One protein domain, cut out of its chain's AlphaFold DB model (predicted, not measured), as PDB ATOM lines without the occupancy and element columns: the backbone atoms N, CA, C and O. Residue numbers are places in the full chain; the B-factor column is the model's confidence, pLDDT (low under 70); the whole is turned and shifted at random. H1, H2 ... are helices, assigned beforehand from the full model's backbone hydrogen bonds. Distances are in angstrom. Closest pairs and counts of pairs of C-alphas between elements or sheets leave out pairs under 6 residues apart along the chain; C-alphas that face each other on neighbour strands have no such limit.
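AT A GLANCE: This is residues 178 to 251 of the 258 residues of the protein "HKD family nuclease" of Sulfitobacter undariae (UniProt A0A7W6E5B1). The printed part makes an open, wide V: H1 and H2 form one thin arm, and long H3 makes the other, with short H4 folded back near H3 and short H5 folded back in turn near H4. No two helices touch. The 74 printed residues hold five named helices, H1 to H5 in order, all helix in class. The whole is only just loose, close to extended, radius of gyration of the C-alphas 16.6 A, spans 42 by 28 by 25 A.

IN THESE COORDINATES: Find C-alpha 178 at (5.377, 0.003, -26.909), where H1, residues 178 to 183, begins. H2 is residues 192 to 199; H3, residues 207 to 223, runs 24.6 A. H4 is residues 232 to 238; H5, residues 244 to 249, ends at (-31.090, 13.268, -5.396).

HOW THE PARTS SIT: Look at Ile 217 and Ile 238, the closest C-alphas of H3 and H4, 6.6 A: close but not clearly touching. So are H4 and H5, at Ala 233 and Glu 246, 7.2 A. H2 and H3 are likewise, at Ala 199 and Phe 207, 7.1 A. H1 and H2 are apart. Every O i to N i+4 pair is within hydrogen-bond range in H2 to H5, and 1 of 2 in H1.

THE WHOLE: C-alphas 180 and 249 are farthest apart, 45.7 A. The printed part has no cut or long link, and no printed residue is under 70 in pLDDT.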
ATOM      1  N   LYS A 178       6.631  -0.571 -27.435       80.56
ATOM      2  CA  LYS A 178       5.377   0.003 -26.909       80.56
ATOM      3  C   LYS A 178       4.702  -0.904 -25.883       80.56
ATOM      4  O   LYS A 178       4.268  -0.426 -24.837       80.56
ATOM      5  N   ASP A 179       4.609  -2.195 -26.172       83.69
ATOM      6  CA  ASP A 179       3.992  -3.149 -25.255       83.69
ATOM      7  C   ASP A 179       4.954  -3.517 -24.122       83.69
ATOM      8  O   ASP A 179       4.517  -3.708 -22.986       83.69
ATOM      9  N   TRP A 180       6.267  -3.529 -24.387       87.50
ATOM     10  CA  TRP A 180       7.297  -3.794 -23.382       87.50
ATOM     11  C   TRP A 180       7.229  -2.765 -22.259       87.50
ATOM     12  O   TRP A 180       7.228  -3.129 -21.083       87.50
ATOM     13  N   ALA A 181       7.098  -1.485 -22.618       87.44
ATOM     14  CA  ALA A 181       6.965  -0.393 -21.664       87.44
ATOM     15  C   ALA A 181       5.711  -0.515 -20.781       87.44
ATOM     16  O   ALA A 181       5.740  -0.085 -19.633       87.44
ATOM     17  N   ARG A 182       4.619  -1.120 -21.274       85.75
ATOM     18  CA  ARG A 182       3.386  -1.305 -20.487       85.75
ATOM     19  C   ARG A 182       3.592  -2.296 -19.349       85.75
ATOM     20  O   ARG A 182       3.280  -1.979 -18.202       85.75
ATOM     21  N   VAL A 183       4.146  -3.468 -19.659       87.38
ATOM     22  CA  VAL A 183       4.363  -4.540 -18.670       87.38
ATOM     23  C   VAL A 183       5.622  -4.331 -17.821       87.38
ATOM     24  O   VAL A 183       5.702  -4.882 -16.730       87.38
ATOM     25  N   ASN A 184       6.563  -3.489 -18.263       90.06
ATOM     26  CA  ASN A 184       7.781  -3.140 -17.519       90.06
ATOM     27  C   ASN A 184       7.800  -1.694 -16.999       90.06
ATOM     28  O   ASN A 184       8.862  -1.170 -16.659       90.06
ATOM     29  N   SER A 185       6.652  -1.013 -16.941       90.25
ATOM     30  CA  SER A 185       6.596   0.340 -16.379       90.25
ATOM     31  C   SER A 185       7.022   0.344 -14.901       90.25
ATOM     32  O   SER A 185       6.881  -0.676 -14.211       90.25
ATOM     33  N   PRO A 186       7.495   1.484 -14.361       91.88
ATOM     34  CA  PRO A 186       7.818   1.593 -12.941       91.88
ATOM     35  C   PRO A 186       6.662   1.192 -12.022       91.88
ATOM     36  O   PRO A 186       6.918   0.695 -10.935       91.88
ATOM     37  N   LEU A 187       5.410   1.395 -12.455       90.25
ATOM     38  CA  LEU A 187       4.218   0.970 -11.723       90.25
ATOM     39  C   LEU A 187       3.976  -0.540 -11.847       90.25
ATOM     40  O   LEU A 187       3.759  -1.195 -10.833       90.25
ATOM     41  N   ALA A 188       4.063  -1.102 -13.058       89.44
ATOM     42  CA  ALA A 188       3.848  -2.533 -13.300       89.44
ATOM     43  C   ALA A 188       4.886  -3.426 -12.596       89.44
ATOM     44  O   ALA A 188       4.576  -4.540 -12.188       89.44
ATOM     45  N   THR A 189       6.110  -2.923 -12.421       93.38
ATOM     46  CA  THR A 189       7.209  -3.618 -11.728       93.38
ATOM     47  C   THR A 189       7.316  -3.246 -10.245       93.38
ATOM     48  O   THR A 189       8.181  -3.755  -9.527       93.38
ATOM     49  N   MET A 190       6.448  -2.354  -9.754       95.25
ATOM     50  CA  MET A 190       6.469  -1.914  -8.366       95.25
ATOM     51  C   MET A 190       5.978  -3.027  -7.445       95.25
ATOM     52  O   MET A 190       4.894  -3.575  -7.627       95.25
ATOM     53  N   SER A 191       6.728  -3.317  -6.381       95.06
ATOM     54  CA  SER A 191       6.201  -4.186  -5.330       95.06
ATOM     55  C   SER A 191       5.000  -3.533  -4.646       95.06
ATOM     56  O   SER A 191       4.984  -2.320  -4.417       95.06
ATOM     57  N   TRP A 192       4.029  -4.347  -4.229       92.31
ATOM     58  CA  TRP A 192       2.836  -3.864  -3.526       92.31
ATOM     59  C   TRP A 192       3.174  -3.003  -2.301       92.31
ATOM     60  O   TRP A 192       2.582  -1.950  -2.080       92.31
ATOM     61  N   LYS A 193       4.202  -3.400  -1.537       95.19
ATOM     62  CA  LYS A 193       4.689  -2.645  -0.372       95.19
ATOM     63  C   LYS A 193       5.154  -1.237  -0.750       95.19
ATOM     64  O   LYS A 193       4.875  -0.286  -0.021       95.19
ATOM     65  N   ARG A 194       5.879  -1.099  -1.866       94.25
ATOM     66  CA  ARG A 194       6.336   0.207  -2.353       94.25
ATOM     67  C   ARG A 194       5.161   1.020  -2.879       94.25
ATOM     68  O   ARG A 194       5.037   2.172  -2.485       94.25
ATOM     69  N   PHE A 195       4.277   0.410  -3.667       92.19
ATOM     70  CA  PHE A 195       3.072   1.069  -4.168       92.19
ATOM     71  C   PHE A 195       2.233   1.650  -3.029       92.19
ATOM     72  O   PHE A 195       1.970   2.847  -3.016       92.19
ATOM     73  N   ALA A 196       1.911   0.847  -2.013       90.38
ATOM     74  CA  ALA A 196       1.133   1.296  -0.862       90.38
ATOM     75  C   ALA A 196       1.812   2.446  -0.096       90.38
ATOM     76  O   ALA A 196       1.136   3.360   0.376       90.38
ATOM     77  N   LYS A 197       3.147   2.423   0.026       91.81
ATOM     78  CA  LYS A 197       3.908   3.509   0.660       91.81
ATOM     79  C   LYS A 197       3.810   4.810  -0.137       91.81
ATOM     80  O   LYS A 197       3.657   5.861   0.474       91.81
ATOM     81  N   GLU A 198       3.930   4.748  -1.459       90.56
ATOM     82  CA  GLU A 198       3.867   5.936  -2.317       90.56
ATOM     83  C   GLU A 198       2.434   6.464  -2.453       90.56
ATOM     84  O   GLU A 198       2.225   7.666  -2.338       90.56
ATOM     85  N   ALA A 199       1.433   5.584  -2.558       89.12
ATOM     86  CA  ALA A 199       0.020   5.967  -2.594       89.12
ATOM     87  C   ALA A 199      -0.420   6.741  -1.338       89.12
ATOM     88  O   ALA A 199      -1.186   7.693  -1.440       89.12
ATOM     89  N   ARG A 200       0.103   6.388  -0.154       89.75
ATOM     90  CA  ARG A 200      -0.159   7.114   1.107       89.75
ATOM     91  C   ARG A 200       0.466   8.508   1.170       89.75
ATOM     92  O   ARG A 200       0.060   9.307   2.002       89.75
ATOM     93  N   LYS A 201       1.485   8.779   0.353       88.06
ATOM     94  CA  LYS A 201       2.158  10.086   0.284       88.06
ATOM     95  C   LYS A 201       1.575  10.991  -0.800       88.06
ATOM     96  O   LYS A 201       2.070  12.099  -0.977       88.06
ATOM     97  N   ASP A 202       0.607  10.501  -1.568       82.06
ATOM     98  CA  ASP A 202       0.011  11.240  -2.670       82.06
ATOM     99  C   ASP A 202      -0.699  12.493  -2.146       82.06
ATOM    100  O   ASP A 202      -1.667  12.405  -1.391       82.06
ATOM    101  N   VAL A 203      -0.189  13.656  -2.546       81.62
ATOM    102  CA  VAL A 203      -0.697  14.973  -2.140       81.62
ATOM    103  C   VAL A 203      -1.816  15.482  -3.046       81.62
ATOM    104  O   VAL A 203      -2.471  16.460  -2.698       81.62
ATOM    105  N   TYR A 204      -2.027  14.855  -4.207       78.75
ATOM    106  CA  TYR A 204      -2.966  15.342  -5.218       78.75
ATOM    107  C   TYR A 204      -4.351  14.715  -5.075       78.75
ATOM    108  O   TYR A 204      -5.351  15.405  -5.231       78.75
ATOM    109  N   HIS A 205      -4.416  13.422  -4.751       73.06
ATOM    110  CA  HIS A 205      -5.673  12.665  -4.711       73.06
ATOM    111  C   HIS A 205      -5.958  12.133  -3.308       73.06
ATOM    112  O   HIS A 205      -6.073  10.922  -3.138       73.06
ATOM    113  N   ASP A 206      -5.987  13.028  -2.313       83.88
ATOM    114  CA  ASP A 206      -6.311  12.791  -0.892       83.88
ATOM    115  C   ASP A 206      -6.554  11.311  -0.532       83.88
ATOM    116  O   ASP A 206      -7.614  10.721  -0.787       83.88
ATOM    117  N   PHE A 207      -5.516  10.685   0.025       85.88
ATOM    118  CA  PHE A 207      -5.535   9.264   0.353       85.88
ATOM    119  C   PHE A 207      -6.699   8.895   1.283       85.88
ATOM    120  O   PHE A 207      -7.333   7.861   1.074       85.88
ATOM    121  N   GLU A 208      -7.023   9.739   2.265       86.81
ATOM    122  CA  GLU A 208      -8.091   9.460   3.227       86.81
ATOM    123  C   GLU A 208      -9.466   9.498   2.556       86.81
ATOM    124  O   GLU A 208     -10.281   8.600   2.784       86.81
ATOM    125  N   LYS A 209      -9.709  10.459   1.653       86.25
ATOM    126  CA  LYS A 209     -10.948  10.495   0.858       86.25
ATOM    127  C   LYS A 209     -11.118   9.244  -0.001       86.25
ATOM    128  O   LYS A 209     -12.190   8.642   0.014       86.25
ATOM    129  N   ARG A 210     -10.064   8.801  -0.699       87.50
ATOM    130  CA  ARG A 210     -10.112   7.563  -1.501       87.50
ATOM    131  C   ARG A 210     -10.369   6.334  -0.637       87.50
ATOM    132  O   ARG A 210     -11.159   5.473  -1.011       87.50
ATOM    133  N   MET A 211      -9.739   6.251   0.534       90.19
ATOM    134  CA  MET A 211      -9.991   5.152   1.465       90.19
ATOM    135  C   MET A 211     -11.416   5.181   2.023       90.19
ATOM    136  O   MET A 211     -12.001   4.117   2.218       90.19
ATOM    137  N   LYS A 212     -11.993   6.368   2.252       90.00
ATOM    138  CA  LYS A 212     -13.401   6.519   2.634       90.00
ATOM    139  C   LYS A 212     -14.325   6.020   1.520       90.00
ATOM    140  O   LYS A 212     -15.175   5.185   1.797       90.00
ATOM    141  N   LEU A 213     -14.093   6.436   0.274       90.12
ATOM    142  CA  LEU A 213     -14.840   5.955  -0.893       90.12
ATOM    143  C   LEU A 213     -14.823   4.422  -0.996       90.12
ATOM    144  O   LEU A 213     -15.872   3.794  -1.110       90.12
ATOM    145  N   LEU A 214     -13.643   3.802  -0.887       91.44
ATOM    146  CA  LEU A 214     -13.520   2.341  -0.940       91.44
ATOM    147  C   LEU A 214     -14.263   1.638   0.206       91.44
ATOM    148  O   LEU A 214     -14.779   0.540   0.006       91.44
ATOM    149  N   ARG A 215     -14.329   2.250   1.396       92.56
ATOM    150  CA  ARG A 215     -15.102   1.716   2.528       92.56
ATOM    151  C   ARG A 215     -16.604   1.795   2.282       92.56
ATOM    152  O   ARG A 215     -17.290   0.834   2.604       92.56
ATOM    153  N   GLU A 216     -17.104   2.880   1.699       90.69
ATOM    154  CA  GLU A 216     -18.529   2.991   1.357       90.69
ATOM    155  C   GLU A 216     -18.924   1.962   0.287       90.69
ATOM    156  O   GLU A 216     -19.889   1.225   0.467       90.69
ATOM    157  N   ILE A 217     -18.107   1.790  -0.761       92.12
ATOM    158  CA  ILE A 217     -18.317   0.734  -1.772       92.12
ATOM    159  C   ILE A 217     -18.315  -0.658  -1.125       92.12
ATOM    160  O   ILE A 217     -19.149  -1.509  -1.440       92.12
ATOM    161  N   GLN A 218     -17.392  -0.903  -0.192       93.38
ATOM    162  CA  GLN A 218     -17.354  -2.159   0.554       93.38
ATOM    163  C   GLN A 218     -18.636  -2.377   1.375       93.38
ATOM    164  O   GLN A 218     -19.128  -3.504   1.426       93.38
ATOM    165  N   GLN A 219     -19.176  -1.334   2.016       91.75
ATOM    166  CA  GLN A 219     -20.422  -1.425   2.783       91.75
ATOM    167  C   GLN A 219     -21.620  -1.745   1.884       91.75
ATOM    168  O   GLN A 219     -22.393  -2.635   2.231       91.75
ATOM    169  N   MET A 220     -21.720  -1.120   0.707       91.06
ATOM    170  CA  MET A 220     -22.760  -1.429  -0.289       91.06
ATOM    171  C   MET A 220     -22.752  -2.915  -0.675       91.06
ATOM    172  O   MET A 220     -23.792  -3.575  -0.690       91.06
ATOM    173  N   PHE A 221     -21.566  -3.483  -0.921       91.69
ATOM    174  CA  PHE A 221     -21.426  -4.913  -1.227       91.69
ATOM    175  C   PHE A 221     -21.726  -5.828  -0.041       91.69
ATOM    176  O   PHE A 221     -22.164  -6.953  -0.243       91.69
ATOM    177  N   ALA A 222     -21.487  -5.379   1.191       90.88
ATOM    178  CA  ALA A 222     -21.775  -6.169   2.386       90.88
ATOM    179  C   ALA A 222     -23.270  -6.177   2.752       90.88
ATOM    180  O   ALA A 222     -23.732  -7.116   3.397       90.88
ATOM    181  N   GLN A 223     -24.015  -5.136   2.371       89.31
ATOM    182  CA  GLN A 223     -25.441  -4.980   2.675       89.31
ATOM    183  C   GLN A 223     -26.363  -5.612   1.620       89.31
ATOM    184  O   GLN A 223     -27.564  -5.733   1.859       89.31
ATOM    185  N   THR A 224     -25.821  -6.044   0.478       87.75
ATOM    186  CA  THR A 224     -26.581  -6.642  -0.628       87.75
ATOM    187  C   THR A 224     -26.254  -8.124  -0.799       87.75
ATOM    188  O   THR A 224     -25.109  -8.549  -0.664       87.75
ATOM    189  N   ALA A 225     -27.272  -8.942  -1.085       84.81
ATOM    190  CA  ALA A 225     -27.088 -10.382  -1.288       84.81
ATOM    191  C   ALA A 225     -26.475 -10.685  -2.663       84.81
ATOM    192  O   ALA A 225     -25.661 -11.601  -2.800       84.81
ATOM    193  N   VAL A 226     -26.848  -9.901  -3.680       89.88
ATOM    194  CA  VAL A 226     -26.252  -9.931  -5.016       89.88
ATOM    195  C   VAL A 226     -25.989  -8.513  -5.520       89.88
ATOM    196  O   VAL A 226     -26.759  -7.593  -5.269       89.88
ATOM    197  N   PHE A 227     -24.926  -8.340  -6.314       86.44
ATOM    198  CA  PHE A 227     -24.567  -7.050  -6.930       86.44
ATOM    199  C   PHE A 227     -25.702  -6.446  -7.784       86.44
ATOM    200  O   PHE A 227     -25.755  -5.234  -7.988       86.44
ATOM    201  N   GLY A 228     -26.604  -7.303  -8.273       89.38
ATOM    202  CA  GLY A 228     -27.796  -6.935  -9.034       89.38
ATOM    203  C   GLY A 228     -28.830  -6.107  -8.260       89.38
ATOM    204  O   GLY A 228     -29.644  -5.453  -8.901       89.38
ATOM    205  N   ASP A 229     -28.790  -6.128  -6.925       92.31
ATOM    206  CA  ASP A 229     -29.795  -5.483  -6.065       92.31
ATOM    207  C   ASP A 229     -29.482  -4.010  -5.758       92.31
ATOM    208  O   ASP A 229     -30.307  -3.312  -5.171       92.31
ATOM    209  N   LEU A 230     -28.294  -3.532  -6.137       92.06
ATOM    210  CA  LEU A 230     -27.922  -2.125  -5.994       92.06
ATOM    211  C   LEU A 230     -28.722  -1.253  -6.967       92.06
ATOM    212  O   LEU A 230     -29.054  -1.651  -8.086       92.06
ATOM    213  N   SER A 231     -28.994  -0.021  -6.556       92.31
ATOM    214  CA  SER A 231     -29.624   0.978  -7.407       92.31
ATOM    215  C   SER A 231     -28.713   1.394  -8.568       92.31
ATOM    216  O   SER A 231     -27.483   1.305  -8.519       92.31
ATOM    217  N   VAL A 232     -29.323   1.948  -9.619       92.75
ATOM    218  CA  VAL A 232     -28.588   2.507 -10.766       92.75
ATOM    219  C   VAL A 232     -27.604   3.597 -10.325       92.75
ATOM    220  O   VAL A 232     -26.517   3.701 -10.891       92.75
ATOM    221  N   ALA A 233     -27.957   4.391  -9.313       92.19
ATOM    222  CA  ALA A 233     -27.097   5.444  -8.786       92.19
ATOM    223  C   ALA A 233     -25.875   4.878  -8.050       92.19
ATOM    224  O   ALA A 233     -24.764   5.354  -8.272       92.19
ATOM    225  N   GLU A 234     -26.041   3.817  -7.260       91.69
ATOM    226  CA  GLU A 234     -24.922   3.119  -6.611       91.69
ATOM    227  C   GLU A 234     -23.996   2.467  -7.642       91.69
ATOM    228  O   GLU A 234     -22.776   2.606  -7.546       91.69
ATOM    229  N   TRP A 235     -24.541   1.836  -8.692       92.94
ATOM    230  CA  TRP A 235     -23.728   1.326  -9.804       92.94
ATOM    231  C   TRP A 235     -22.934   2.429 -10.496       92.94
ATOM    232  O   TRP A 235     -21.742   2.260 -10.761       92.94
ATOM    233  N   LYS A 236     -23.577   3.564 -10.785       92.06
ATOM    234  CA  LYS A 236     -22.906   4.727 -11.374       92.06
ATOM    235  C   LYS A 236     -21.843   5.299 -10.440       92.06
ATOM    236  O   LYS A 236     -20.794   5.710 -10.929       92.06
ATOM    237  N   GLY A 237     -22.086   5.294  -9.129       91.94
ATOM    238  CA  GLY A 237     -21.116   5.688  -8.110       91.94
ATOM    239  C   GLY A 237     -19.883   4.794  -8.162       91.94
ATOM    240  O   GLY A 237     -18.783   5.276  -8.410       91.94
ATOM    241  N   ILE A 238     -20.065   3.478  -8.040       91.38
ATOM    242  CA  ILE A 238     -18.980   2.484  -8.102       91.38
ATOM    243  C   ILE A 238     -18.179   2.591  -9.408       91.38
ATOM    244  O   ILE A 238     -16.958   2.434  -9.402       91.38
ATOM    245  N   ALA A 239     -18.853   2.861 -10.527       90.50
ATOM    246  CA  ALA A 239     -18.221   3.034 -11.833       90.50
ATOM    247  C   ALA A 239     -17.551   4.410 -12.033       90.50
ATOM    248  O   ALA A 239     -16.888   4.609 -13.051       90.50
ATOM    249  N   GLY A 240     -17.721   5.350 -11.098       89.81
ATOM    250  CA  GLY A 240     -17.167   6.703 -11.158       89.81
ATOM    251  C   GLY A 240     -17.801   7.606 -12.215       89.81
ATOM    252  O   GLY A 240     -17.141   8.482 -12.763       89.81
ATOM    253  N   VAL A 241     -19.077   7.376 -12.536       91.56
ATOM    254  CA  VAL A 241     -19.837   8.127 -13.557       91.56
ATOM    255  C   VAL A 241     -21.093   8.801 -12.993       91.56
ATOM    256  O   VAL A 241     -21.942   9.274 -13.749       91.56
ATOM    257  N   LEU A 242     -21.244   8.824 -11.667       91.19
ATOM    258  CA  LEU A 242     -22.376   9.456 -10.997       91.19
ATOM    259  C   LEU A 242     -22.257  10.983 -11.068       91.19
ATOM    260  O   LEU A 242     -21.310  11.573 -10.553       91.19
ATOM    261  N   GLY A 243     -23.236  11.633 -11.694       86.62
ATOM    262  CA  GLY A 243     -23.265  13.090 -11.800       86.62
ATOM    263  C   GLY A 243     -23.603  13.774 -10.470       86.62
ATOM    264  O   GLY A 243     -24.331  13.231  -9.645       86.62
ATOM    265  N   ILE A 244     -23.149  15.018 -10.292       85.81
ATOM    266  CA  ILE A 244     -23.353  15.804  -9.057       85.81
ATOM    267  C   ILE A 244     -24.842  15.989  -8.712       85.81
ATOM    268  O   ILE A 244     -25.204  15.999  -7.537       85.81
ATOM    269  N   VAL A 245     -25.705  16.168  -9.717       87.00
ATOM    270  CA  VAL A 245     -27.158  16.328  -9.511       87.00
ATOM    271  C   VAL A 245     -27.769  15.017  -9.021       87.00
ATOM    272  O   VAL A 245     -28.413  14.994  -7.978       87.00
ATOM    273  N   GLU A 246     -27.468  13.918  -9.711       87.50
ATOM    274  CA  GLU A 246     -27.955  12.578  -9.372       87.50
ATOM    275  C   GLU A 246     -27.467  12.138  -7.981       87.50
ATOM    276  O   GLU A 246     -28.242  11.598  -7.195       87.50
ATOM    277  N   ALA A 247     -26.218  12.450  -7.617       87.38
ATOM    278  CA  ALA A 247     -25.674  12.177  -6.287       87.38
ATOM    279  C   ALA A 247     -26.419  12.924  -5.165       87.38
ATOM    280  O   ALA A 247     -26.527  12.412  -4.052       87.38
ATOM    281  N   LYS A 248     -26.937  14.131  -5.430       86.88
ATOM    282  CA  LYS A 248     -27.742  14.889  -4.454       86.88
ATOM    283  C   LYS A 248     -29.148  14.321  -4.302       86.88
ATOM    284  O   LYS A 248     -29.668  14.301  -3.194       86.88
ATOM    285  N   GLU A 249     -29.747  13.861  -5.395       88.56
ATOM    286  CA  GLU A 249     -31.090  13.268  -5.396       88.56
ATOM    287  C   GLU A 249     -31.129  11.885  -4.732       88.56
ATOM    288  O   GLU A 249     -32.185  11.454  -4.274       88.56
ATOM    289  N   THR A 250     -29.983  11.206  -4.653       83.19
ATOM    290  CA  THR A 250     -29.858   9.819  -4.170       83.19
ATOM    291  C   THR A 250     -29.091   9.681  -2.855       83.19
ATOM    292  O   THR A 250     -28.719   8.577  -2.481       83.19
ATOM    293  N   ASP A 251     -28.855  10.790  -2.145       82.56
ATOM    294  CA  ASP A 251     -28.111  10.844  -0.873       82.56
ATOM    295  C   ASP A 251     -26.663  10.298  -0.940       82.56
ATOM    296  O   ASP A 251     -26.032   9.970   0.061       82.56
TER     297      ASP A 251